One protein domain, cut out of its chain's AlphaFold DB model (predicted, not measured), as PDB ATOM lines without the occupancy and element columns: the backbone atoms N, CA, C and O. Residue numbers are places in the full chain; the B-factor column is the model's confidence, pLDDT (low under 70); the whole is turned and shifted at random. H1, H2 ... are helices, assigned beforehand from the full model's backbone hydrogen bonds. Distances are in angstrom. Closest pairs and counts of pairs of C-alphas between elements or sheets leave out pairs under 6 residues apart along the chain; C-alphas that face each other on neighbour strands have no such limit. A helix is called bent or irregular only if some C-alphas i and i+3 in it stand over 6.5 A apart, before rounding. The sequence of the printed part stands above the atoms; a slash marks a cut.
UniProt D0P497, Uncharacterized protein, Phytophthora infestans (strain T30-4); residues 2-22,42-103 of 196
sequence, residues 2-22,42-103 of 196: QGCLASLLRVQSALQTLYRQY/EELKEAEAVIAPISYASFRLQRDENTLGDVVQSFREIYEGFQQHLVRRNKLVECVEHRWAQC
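Overview. This is residues 2 to 22 and 42 to 103 of the 196 residues of an uncharacterized protein of Phytophthora infestans (strain T30-4) (UniProt D0P497). The bent helix H3, H4 and H5 run to and fro side by side, while H1 packs on the arm H3a and H2 sticks out beyond it. The whole is flat, spanning 52 by 32 by 15 A. The printed part has 83 residues with five named helices, H1 to H5, all helix, loose, with a radius of gyration of the C-alphas of 16.0 A.

Arrangement. H1, residues 2 to 10, and H2, residues 12 to 22, meet only through their link. H3, residues 42 to 61, was assigned as one helix by its hydrogen bonds but is bent, C-alphas 50 and 53 being 6.8 A apart; its arms are H3a, 42 to 50, and H3b, 53 to 61. H1 touches H3a, closest C-alphas Leu 5 and Glu 48, 5.8 A. H3b and H4, residues 68 to 83, form a hairpin, closest C-alphas Ala 57 and Ser 74, 4.9 A, tilt 8 degrees. H4 and H5, residues 89 to 101, form another, closest C-alphas Gln 83 and Arg 89, 5.2 A. In each helix or arm every O i to N i+4 pair is within hydrogen-bond range.

Along the chain. C-alpha 2 is at (246.893, 239.555, 324.222), C-alpha 101 at (263.466, 251.523, 340.589). H4 measures 22.7 A, H5 18.0 A.

Size, cuts and confidence. Residues 23 to 41 are not printed, a gap of 22.2 A between C-alphas 22 and 42. No printed residue is under 70 in pLDDT.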
ATOM      1  N   GLN A   2     246.322 239.189 325.538       89.81
ATOM      2  CA  GLN A   2     246.893 239.555 324.222       89.81
ATOM      3  C   GLN A   2     246.375 238.693 323.068       89.81
ATOM      4  O   GLN A   2     245.920 239.228 322.062       89.81
ATOM      5  N   GLY A   3     246.349 237.368 323.256       89.19
ATOM      6  CA  GLY A   3     245.864 236.445 322.232       89.19
ATOM      7  C   GLY A   3     244.448 236.765 321.747       89.19
ATOM      8  O   GLY A   3     244.178 236.625 320.560       89.19
ATOM      9  N   CYS A   4     243.554 237.264 322.607       91.44
ATOM     10  CA  CYS A   4     242.201 237.660 322.209       91.44
ATOM     11  C   CYS A   4     242.219 238.892 321.289       91.44
ATOM     12  O   CYS A   4     241.597 238.869 320.229       91.44
ATOM     13  N   LEU A   5     242.982 239.927 321.657       94.00
ATOM     14  CA  LEU A   5     243.127 241.165 320.878       94.00
ATOM     15  C   LEU A   5     243.751 240.870 319.506       94.00
ATOM     16  O   LEU A   5     243.181 241.208 318.470       94.00
ATOM     17  N   ALA A   6     244.861 240.128 319.489       94.19
ATOM     18  CA  ALA A   6     245.537 239.723 318.261       94.19
ATOM     19  C   ALA A   6     244.670 238.809 317.380       94.19
ATOM     20  O   ALA A   6     244.763 238.846 316.155       94.19
ATOM     21  N   SER A   7     243.810 237.975 317.974       95.56
ATOM     22  CA  SER A   7     242.849 237.165 317.214       95.56
ATOM     23  C   SER A   7     241.822 238.033 316.504       95.56
ATOM     24  O   SER A   7     241.607 237.836 315.313       95.56
ATOM     25  N   LEU A   8     241.243 239.016 317.200       95.00
ATOM     26  CA  LEU A   8     240.290 239.957 316.610       95.00
ATOM     27  C   LEU A   8     240.922 240.767 315.475       95.00
ATOM     28  O   LEU A   8     240.325 240.881 314.407       95.00
ATOM     29  N   LEU A   9     242.150 241.260 315.665       96.50
ATOM     30  CA  LEU A   9     242.887 241.992 314.630       96.50
ATOM     31  C   LEU A   9     243.151 241.136 313.385       96.50
ATOM     32  O   LEU A   9     242.961 241.611 312.267       96.50
ATOM     33  N   ARG A  10     243.514 239.856 313.556       97.31
ATOM     34  CA  ARG A  10     243.725 238.924 312.432       97.31
ATOM     35  C   ARG A  10     242.472 238.706 311.586       97.31
ATOM     36  O   ARG A  10     242.594 238.476 310.387       97.31
ATOM     37  N   VAL A  11     241.281 238.789 312.182       96.56
ATOM     38  CA  VAL A  11     240.000 238.617 311.475       96.56
ATOM     39  C   VAL A  11     239.269 239.939 311.206       96.56
ATOM     40  O   VAL A  11     238.094 239.920 310.836       96.56
ATOM     41  N   GLN A  12     239.948 241.087 311.338       96.50
ATOM     42  CA  GLN A  12     239.357 242.424 311.194       96.50
ATOM     43  C   GLN A  12     238.517 242.567 309.916       96.50
ATOM     44  O   GLN A  12     237.345 242.940 309.976       96.50
ATOM     45  N   SER A  13     239.084 242.226 308.758       96.06
ATOM     46  CA  SER A  13     238.405 242.364 307.462       96.06
ATOM     47  C   SER A  13     237.137 241.509 307.367       96.06
ATOM     48  O   SER A  13     236.132 241.943 306.798       96.06
ATOM     49  N   ALA A  14     237.159 240.305 307.947       96.94
ATOM     50  CA  ALA A  14     236.005 239.415 307.974       96.94
ATOM     51  C   ALA A  14     234.894 239.978 308.872       96.94
ATOM     52  O   ALA A  14     233.739 240.028 308.455       96.94
ATOM     53  N   LEU A  15     235.242 240.487 310.059       96.06
ATOM     54  CA  LEU A  15     234.281 241.096 310.986       96.06
ATOM     55  C   LEU A  15     233.684 242.402 310.439       96.06
ATOM     56  O   LEU A  15     232.484 242.639 310.573       96.06
ATOM     57  N   GLN A  16     234.476 243.214 309.735       96.12
ATOM     58  CA  GLN A  16     233.969 244.391 309.024       96.12
ATOM     59  C   GLN A  16     233.021 244.009 307.880       96.12
ATOM     60  O   GLN A  16     232.025 244.694 307.645       96.12
ATOM     61  N   THR A  17     233.304 242.914 307.172       96.31
ATOM     62  CA  THR A  17     232.429 242.398 306.108       96.31
ATOM     63  C   THR A  17     231.112 241.886 306.681       96.31
ATOM     64  O   THR A  17     230.052 242.254 306.177       96.31
ATOM     65  N   LEU A  18     231.170 241.126 307.778       94.38
ATOM     66  CA  LEU A  18     229.998 240.668 308.523       94.38
ATOM     67  C   LEU A  18     229.111 241.852 308.928       94.38
ATOM     68  O   LEU A  18     227.920 241.866 308.629       94.38
ATOM     69  N   TYR A  19     229.696 242.888 309.536       95.75
ATOM     70  CA  TYR A  19     228.956 244.097 309.891       95.75
ATOM     71  C   TYR A  19     228.297 244.746 308.667       95.75
ATOM     72  O   TYR A  19     227.103 245.037 308.686       95.75
ATOM     73  N   ARG A  20     229.035 244.938 307.566       94.94
ATOM     74  CA  ARG A  20     228.488 245.564 306.348       94.94
ATOM     75  C   ARG A  20     227.300 244.797 305.770       94.94
ATOM     76  O   ARG A  20     226.378 245.445 305.281       94.94
ATOM     77  N   GLN A  21     227.326 243.466 305.832       95.81
ATOM     78  CA  GLN A  21     226.269 242.601 305.303       95.81
ATOM     79  C   GLN A  21     225.011 242.598 306.177       95.81
ATOM     80  O   GLN A  21     223.907 242.632 305.644       95.81
ATOM     81  N   TYR A  22     225.166 242.578 307.504       94.94
ATOM     82  CA  TYR A  22     224.052 242.317 308.421       94.94
ATOM     83  C   TYR A  22     223.612 243.527 309.255       94.94
ATOM     84  O   TYR A  22     222.630 243.415 309.981       94.94
ATOM     85  N   GLU A  42     241.387 250.995 315.831       94.00
ATOM     86  CA  GLU A  42     242.567 251.776 316.205       94.00
ATOM     87  C   GLU A  42     242.911 251.560 317.683       94.00
ATOM     88  O   GLU A  42     244.021 251.127 317.989       94.00
ATOM     89  N   GLU A  43     241.940 251.719 318.584       93.44
ATOM     90  CA  GLU A  43     242.107 251.471 320.019       93.44
ATOM     91  C   GLU A  43     242.481 250.014 320.319       93.44
ATOM     92  O   GLU A  43     243.311 249.747 321.187       93.44
ATOM     93  N   LEU A  44     241.924 249.054 319.571       94.94
ATOM     94  CA  LEU A  44     242.265 247.638 319.695       94.94
ATOM     95  C   LEU A  44     243.728 247.371 319.317       94.94
ATOM     96  O   LEU A  44     244.399 246.593 319.998       94.94
ATOM     97  N   LYS A  45     244.228 248.011 318.249       93.06
ATOM     98  CA  LYS A  45     245.643 247.928 317.844       93.06
ATOM     99  C   LYS A  45     246.554 248.554 318.891       93.06
ATOM    100  O   LYS A  45     247.567 247.953 319.234       93.06
ATOM    101  N   GLU A  46     246.189 249.719 319.422       92.19
ATOM    102  CA  GLU A  46     246.952 250.363 320.495       92.19
ATOM    103  C   GLU A  46     247.004 249.485 321.751       92.19
ATOM    104  O   GLU A  46     248.074 249.257 322.313       92.19
ATOM    105  N   ALA A  47     245.863 248.937 322.174       92.88
ATOM    106  CA  ALA A  47     245.788 248.061 323.337       92.88
ATOM    107  C   ALA A  47     246.626 246.788 323.155       92.88
ATOM    108  O   ALA A  47     247.325 246.373 324.080       92.88
ATOM    109  N   GLU A  48     246.583 246.173 321.970       94.25
ATOM    110  CA  GLU A  48     247.401 245.000 321.660       94.25
ATOM    111  C   GLU A  48     248.895 245.333 321.716       94.25
ATOM    112  O   GLU A  48     249.628 244.626 322.406       94.25
ATOM    113  N   ALA A  49     249.319 246.457 321.128       91.19
ATOM    114  CA  ALA A  49     250.712 246.901 321.143       91.19
ATOM    115  C   ALA A  49     251.245 247.161 322.565       91.19
ATOM    116  O   ALA A  49     252.406 246.877 322.853       91.19
ATOM    117  N   VAL A  50     250.402 247.657 323.478       92.88
ATOM    118  CA  VAL A  50     250.766 247.827 324.897       92.88
ATOM    119  C   VAL A  50     250.848 246.479 325.621       92.88
ATOM    120  O   VAL A  50     251.753 246.247 326.418       92.88
ATOM    121  N   ILE A  51     249.912 245.565 325.376       93.62
ATOM    122  CA  ILE A  51     249.822 244.309 326.139       93.62
ATOM    123  C   ILE A  51     250.806 243.247 325.612       93.62
ATOM    124  O   ILE A  51     251.217 242.362 326.369       93.62
ATOM    125  N   ALA A  52     251.207 243.326 324.343       93.38
ATOM    126  CA  ALA A  52     252.111 242.383 323.694       93.38
ATOM    127  C   ALA A  52     253.435 242.165 324.439       93.38
ATOM    128  O   ALA A  52     253.674 241.029 324.864       93.38
ATOM    129  N   PRO A  53     254.270 243.191 324.684       94.50
ATOM    130  CA  PRO A  53     255.546 242.980 325.361       94.50
ATOM    131  C   PRO A  53     255.378 242.467 326.800       94.50
ATOM    132  O   PRO A  53     256.148 241.618 327.245       94.50
ATOM    133  N   ILE A  54     254.324 242.896 327.506       94.25
ATOM    134  CA  ILE A  54     253.999 242.396 328.853       94.25
ATOM    135  C   ILE A  54     253.654 240.902 328.803       94.25
ATOM    136  O   ILE A  54     254.060 240.135 329.672       94.25
ATOM    137  N   SER A  55     252.920 240.472 327.776       94.50
ATOM    138  CA  SER A  55     252.537 239.068 327.617       94.50
ATOM    139  C   SER A  55     253.748 238.193 327.307       94.50
ATOM    140  O   SER A  55     253.894 237.140 327.920       94.50
ATOM    141  N   TYR A  56     254.654 238.639 326.431       92.56
ATOM    142  CA  TYR A  56     255.907 237.925 326.158       92.56
ATOM    143  C   TYR A  56     256.794 237.813 327.400       92.56
ATOM    144  O   TYR A  56     257.275 236.720 327.705       92.56
ATOM    145  N   ALA A  57     256.943 238.902 328.157       94.00
ATOM    146  CA  ALA A  57     257.628 238.888 329.445       94.00
ATOM    147  C   ALA A  57     256.970 237.902 330.424       94.00
ATOM    148  O   ALA A  57     257.651 237.066 331.010       94.00
ATOM    149  N   SER A  58     255.641 237.928 330.547       92.00
ATOM    150  CA  SER A  58     254.899 236.998 331.402       92.00
ATOM    151  C   SER A  58     255.148 235.544 331.008       92.00
ATOM    152  O   SER A  58     255.424 234.726 331.876       92.00
ATOM    153  N   PHE A  59     255.102 235.209 329.716       90.69
ATOM    154  CA  PHE A  59     255.376 233.847 329.253       90.69
ATOM    155  C   PHE A  59     256.815 233.412 329.516       90.69
ATOM    156  O   PHE A  59     257.048 232.244 329.814       90.69
ATOM    157  N   ARG A  60     257.784 234.326 329.406       90.50
ATOM    158  CA  ARG A  60     259.183 234.049 329.742       90.50
ATOM    159  C   ARG A  60     259.342 233.761 331.233       90.50
ATOM    160  O   ARG A  60     259.983 232.782 331.597       90.50
ATOM    161  N   LEU A  61     258.732 234.594 332.073       88.00
ATOM    162  CA  LEU A  61     258.860 234.537 333.528       88.00
ATOM    163  C   LEU A  61     257.957 233.486 334.185       88.00
ATOM    164  O   LEU A  61     258.148 233.174 335.349       88.00
ATOM    165  N   GLN A  62     256.998 232.907 333.471       87.19
ATOM    166  CA  GLN A  62     256.207 231.773 333.965       87.19
ATOM    167  C   GLN A  62     256.872 230.414 333.720       87.19
ATOM    168  O   GLN A  62     256.317 229.395 334.113       87.19
ATOM    169  N   ARG A  63     258.028 230.375 333.049       83.12
ATOM    170  CA  ARG A  63     258.793 229.135 332.882       83.12
ATOM    171  C   ARG A  63     259.460 228.765 334.203       83.12
ATOM    172  O   ARG A  63     260.049 229.636 334.841       83.12
ATOM    173  N   ASP A  64     259.441 227.478 334.534       77.00
ATOM    174  CA  ASP A  64     260.060 226.940 335.756       77.00
ATOM    175  C   ASP A  64     261.568 227.246 335.838       77.00
ATOM    176  O   ASP A  64     262.118 227.438 336.917       77.00
ATOM    177  N   GLU A  65     262.234 227.349 334.684       82.25
ATOM    178  CA  GLU A  65     263.676 227.596 334.563       82.25
ATOM    179  C   GLU A  65     264.021 229.069 334.265       82.25
ATOM    180  O   GLU A  65     265.046 229.359 333.646       82.25
ATOM    181  N   ASN A  66     263.163 230.022 334.649       84.12
ATOM    182  CA  ASN A  66     263.490 231.439 334.477       84.12
ATOM    183  C   ASN A  66     264.705 231.851 335.331       84.12
ATOM    184  O   ASN A  66     264.969 231.312 336.404       84.12
ATOM    185  N   THR A  67     265.446 232.850 334.861       86.81
ATOM    186  CA  THR A  67     266.602 233.403 335.574       86.81
ATOM    187  C   THR A  67     266.422 234.895 335.850       86.81
ATOM    188  O   THR A  67     265.614 235.577 335.218       86.81
ATOM    189  N   LEU A  68     267.240 235.465 336.738       88.50
ATOM    190  CA  LEU A  68     267.310 236.928 336.880       88.50
ATOM    191  C   LEU A  68     267.721 237.634 335.578       88.50
ATOM    192  O   LEU A  68     267.324 238.775 335.345       88.50
ATOM    193  N   GLY A  69     268.480 236.958 334.709       90.31
ATOM    194  CA  GLY A  69     268.787 237.472 333.377       90.31
ATOM    195  C   GLY A  69     267.530 237.645 332.523       90.31
ATOM    196  O   GLY A  69     267.375 238.662 331.849       90.31
ATOM    197  N   ASP A  70     266.582 236.710 332.618       91.25
ATOM    198  CA  ASP A  70     265.294 236.798 331.925       91.25
ATOM    199  C   ASP A  70     264.429 237.948 332.432       91.25
ATOM    200  O   ASP A  70     263.674 238.531 331.653       91.25
ATOM    201  N   VAL A  71     264.563 238.315 333.708       92.56
ATOM    202  CA  VAL A  71     263.906 239.500 334.275       92.56
ATOM    203  C   VAL A  71     264.448 240.767 333.615       92.56
ATOM    204  O   VAL A  71     263.660 241.561 333.102       92.56
ATOM    205  N   VAL A  72     265.773 240.943 333.554       95.44
ATOM    206  CA  VAL A  72     266.392 242.113 332.899       95.44
ATOM    207  C   VAL A  72     266.019 242.172 331.417       95.44
ATOM    208  O   VAL A  72     265.617 243.226 330.923       95.44
ATOM    209  N   GLN A  73     266.069 241.036 330.717       94.75
ATOM    210  CA  GLN A  73     265.678 240.969 329.311       94.75
ATOM    211  C   GLN A  73     264.188 241.299 329.112       94.75
ATOM    212  O   GLN A  73     263.835 241.985 328.155       94.75
ATOM    213  N   SER A  74     263.319 240.879 330.035       95.69
ATOM    214  CA  SER A  74     261.893 241.228 330.013       95.69
ATOM    215  C   SER A  74     261.669 242.729 330.191       95.69
ATOM    216  O   SER A  74     260.905 243.324 329.438       95.69
ATOM    217  N   PHE A  75     262.359 243.371 331.141       96.88
ATOM    218  CA  PHE A  75     262.300 244.828 331.308       96.88
ATOM    219  C   PHE A  75     262.764 245.566 330.050       96.88
ATOM    220  O   PHE A  75     262.096 246.505 329.620       96.88
ATOM    221  N   ARG A  76     263.860 245.111 329.431       95.50
ATOM    222  CA  ARG A  76     264.376 245.661 328.171       95.50
ATOM    223  C   ARG A  76     263.331 245.590 327.055       95.50
ATOM    224  O   ARG A  76     263.072 246.599 326.411       95.50
ATOM    225  N   GLU A  77     262.705 244.435 326.845       95.62
ATOM    226  CA  GLU A  77     261.699 244.246 325.787       95.62
ATOM    227  C   GLU A  77     260.411 245.041 326.040       95.62
ATOM    228  O   GLU A  77     259.838 245.602 325.103       95.62
ATOM    229  N   ILE A  78     259.970 245.149 327.299       97.00
ATOM    230  CA  ILE A  78     258.834 246.007 327.665       97.00
ATOM    231  C   ILE A  78     259.160 247.470 327.399       97.00
ATOM    232  O   ILE A  78     258.357 248.168 326.777       97.00
ATOM    233  N   TYR A  79     260.338 247.926 327.820       96.81
ATOM    234  CA  TYR A  79     260.794 249.280 327.545       96.81
ATOM    235  C   TYR A  79     260.832 249.551 326.036       96.81
ATOM    236  O   TYR A  79     260.235 250.523 325.584       96.81
ATOM    237  N   GLU A  80     261.454 248.680 325.237       94.75
ATOM    238  CA  GLU A  80     261.520 248.822 323.777       94.75
ATOM    239  C   GLU A  80     260.128 248.874 323.132       94.75
ATOM    240  O   GLU A  80     259.866 249.760 322.317       94.75
ATOM    241  N   GLY A  81     259.212 247.986 323.530       93.88
ATOM    242  CA  GLY A  81     257.836 247.986 323.030       93.88
ATOM    243  C   GLY A  81     257.079 249.269 323.388       93.88
ATOM    244  O   GLY A  81     256.403 249.860 322.548       93.88
ATOM    245  N   PHE A  82     257.237 249.766 324.614       95.38
ATOM    246  CA  PHE A  82     256.598 251.006 325.062       95.38
ATOM    247  C   PHE A  82     257.195 252.257 324.418       95.38
ATOM    248  O   PHE A  82     256.467 253.208 324.130       95.38
ATOM    249  N   GLN A  83     258.498 252.254 324.146       94.25
ATOM    250  CA  GLN A  83     259.190 253.337 323.447       94.25
ATOM    251  C   GLN A  83     258.680 253.528 322.015       94.25
ATOM    252  O   GLN A  83     258.706 254.647 321.507       94.25
ATOM    253  N   GLN A  84     258.184 252.469 321.377       90.94
ATOM    254  CA  GLN A  84     257.617 252.527 320.029       90.94
ATOM    255  C   GLN A  84     256.190 253.104 319.995       90.94
ATOM    256  O   GLN A  84     255.683 253.429 318.921       90.94
ATOM    257  N   HIS A  85     255.530 253.275 321.145       89.81
ATOM    258  CA  HIS A  85     254.152 253.758 321.194       89.81
ATOM    259  C   HIS A  85     254.059 255.270 320.921       89.81
ATOM    260  O   HIS A  85     254.553 256.084 321.690       89.81
ATOM    261  N   LEU A  86     253.313 255.683 319.893       84.94
ATOM    262  CA  LEU A  86     253.282 257.088 319.450       84.94
ATOM    263  C   LEU A  86     252.737 258.068 320.503       84.94
ATOM    264  O   LEU A  86     253.345 259.099 320.769       84.94
ATOM    265  N   VAL A  87     251.591 257.744 321.113       85.94
ATOM    266  CA  VAL A  87     250.873 258.685 321.994       85.94
ATOM    267  C   VAL A  87     251.262 258.548 323.470       85.94
ATOM    268  O   VAL A  87     251.439 259.543 324.170       85.94
ATOM    269  N   ARG A  88     251.377 257.315 323.976       89.06
ATOM    270  CA  ARG A  88     251.486 257.032 325.419       89.06
ATOM    271  C   ARG A  88     252.892 256.661 325.890       89.06
ATOM    272  O   ARG A  88     253.053 256.420 327.084       89.06
ATOM    273  N   ARG A  89     253.899 256.669 325.003       93.50
ATOM    274  CA  ARG A  89     255.301 256.316 325.305       93.50
ATOM    275  C   ARG A  89     255.788 256.874 326.633       93.50
ATOM    276  O   ARG A  89     256.260 256.106 327.453       93.50
ATOM    277  N   ASN A  90     255.639 258.178 326.869       95.25
ATOM    278  CA  ASN A  90     256.195 258.811 328.070       95.25
ATOM    279  C   ASN A  90     255.630 258.197 329.359       95.25
ATOM    280  O   ASN A  90     256.396 257.813 330.234       95.25
ATOM    281  N   LYS A  91     254.303 258.032 329.436       95.56
ATOM    282  CA  LYS A  91     253.639 257.431 330.603       95.56
ATOM    283  C   LYS A  91     253.952 255.943 330.742       95.56
ATOM    284  O   LYS A  91     254.133 255.447 331.843       95.56
ATOM    285  N   LEU A  92     253.998 255.221 329.625       95.62
ATOM    286  CA  LEU A  92     254.299 253.792 329.624       95.62
ATOM    287  C   LEU A  92     255.734 253.527 330.096       95.62
ATOM    288  O   LEU A  92     255.962 252.655 330.930       95.62
ATOM    289  N   VAL A  93     256.688 254.314 329.607       96.50
ATOM    290  CA  VAL A  93     258.093 254.252 330.014       96.50
ATOM    291  C   VAL A  93     258.246 254.627 331.482       96.50
ATOM    292  O   VAL A  93     258.927 253.912 332.208       96.50
ATOM    293  N   GLU A  94     257.556 255.670 331.948       97.31
ATOM    294  CA  GLU A  94     257.528 256.039 333.367       97.31
ATOM    295  C   GLU A  94     257.078 254.868 334.255       97.31
ATOM    296  O   GLU A  94     257.707 254.606 335.277       97.31
ATOM    297  N   CYS A  95     256.063 254.097 333.846       95.94
ATOM    298  CA  CYS A  95     255.647 252.898 334.579       95.94
ATOM    299  C   CYS A  95     256.761 251.841 334.671       95.94
ATOM    300  O   CYS A  95     256.926 251.208 335.717       95.94
ATOM    301  N   VAL A  96     257.516 251.633 333.587       96.31
ATOM    302  CA  VAL A  96     258.619 250.659 333.550       96.31
ATOM    303  C   VAL A  96     259.763 251.116 334.445       96.31
ATOM    304  O   VAL A  96     260.219 250.335 335.276       96.31
ATOM    305  N   GLU A  97     260.174 252.377 334.329       96.00
ATOM    306  CA  GLU A  97     261.233 252.971 335.151       96.00
ATOM    307  C   GLU A  97     260.856 252.972 336.636       96.00
ATOM    308  O   GLU A  97     261.654 252.581 337.487       96.00
ATOM    309  N   HIS A  98     259.609 253.327 336.957       96.94
ATOM    310  CA  HIS A  98     259.099 253.279 338.323       96.94
ATOM    311  C   HIS A  98     259.176 251.864 338.899       96.94
ATOM    312  O   HIS A  98     259.627 251.672 340.029       96.94
ATOM    313  N   ARG A  99     258.775 250.854 338.118       95.31
ATOM    314  CA  ARG A  99     258.852 249.461 338.560       95.31
ATOM    315  C   ARG A  99     260.298 248.984 338.688       95.31
ATOM    316  O   ARG A  99     260.619 248.312 339.661       95.31
ATOM    317  N   TRP A 100     261.161 249.349 337.746       95.31
ATOM    318  CA  TRP A 100     262.586 249.028 337.771       95.31
ATOM    319  C   TRP A 100     263.293 249.638 338.989       95.31
ATOM    320  O   TRP A 100     264.135 248.984 339.599       95.31
ATOM    321  N   ALA A 101     262.926 250.854 339.401       94.94
ATOM    322  CA  ALA A 101     263.466 251.523 340.589       94.94
ATOM    323  C   ALA A 101     263.114 250.822 341.914       94.94
ATOM    324  O   ALA A 101     263.814 251.001 342.906       94.94
ATOM    325  N   GLN A 102     262.049 250.017 341.939       93.06
ATOM    326  CA  GLN A 102     261.652 249.221 343.107       93.06
ATOM    327  C   GLN A 102     262.372 247.867 343.186       93.06
ATOM    328  O   GLN A 102     262.207 247.142 344.166       93.06
ATOM    329  N   CYS A 103     263.106 247.481 342.144       91.06
ATOM    330  CA  CYS A 103     263.789 246.199 342.080       91.06
ATOM    331  C   CYS A 103     265.193 246.260 342.693       91.06
ATOM    332  O   CYS A 103     265.839 247.305 342.727       91.06
TER     333      CYS A 103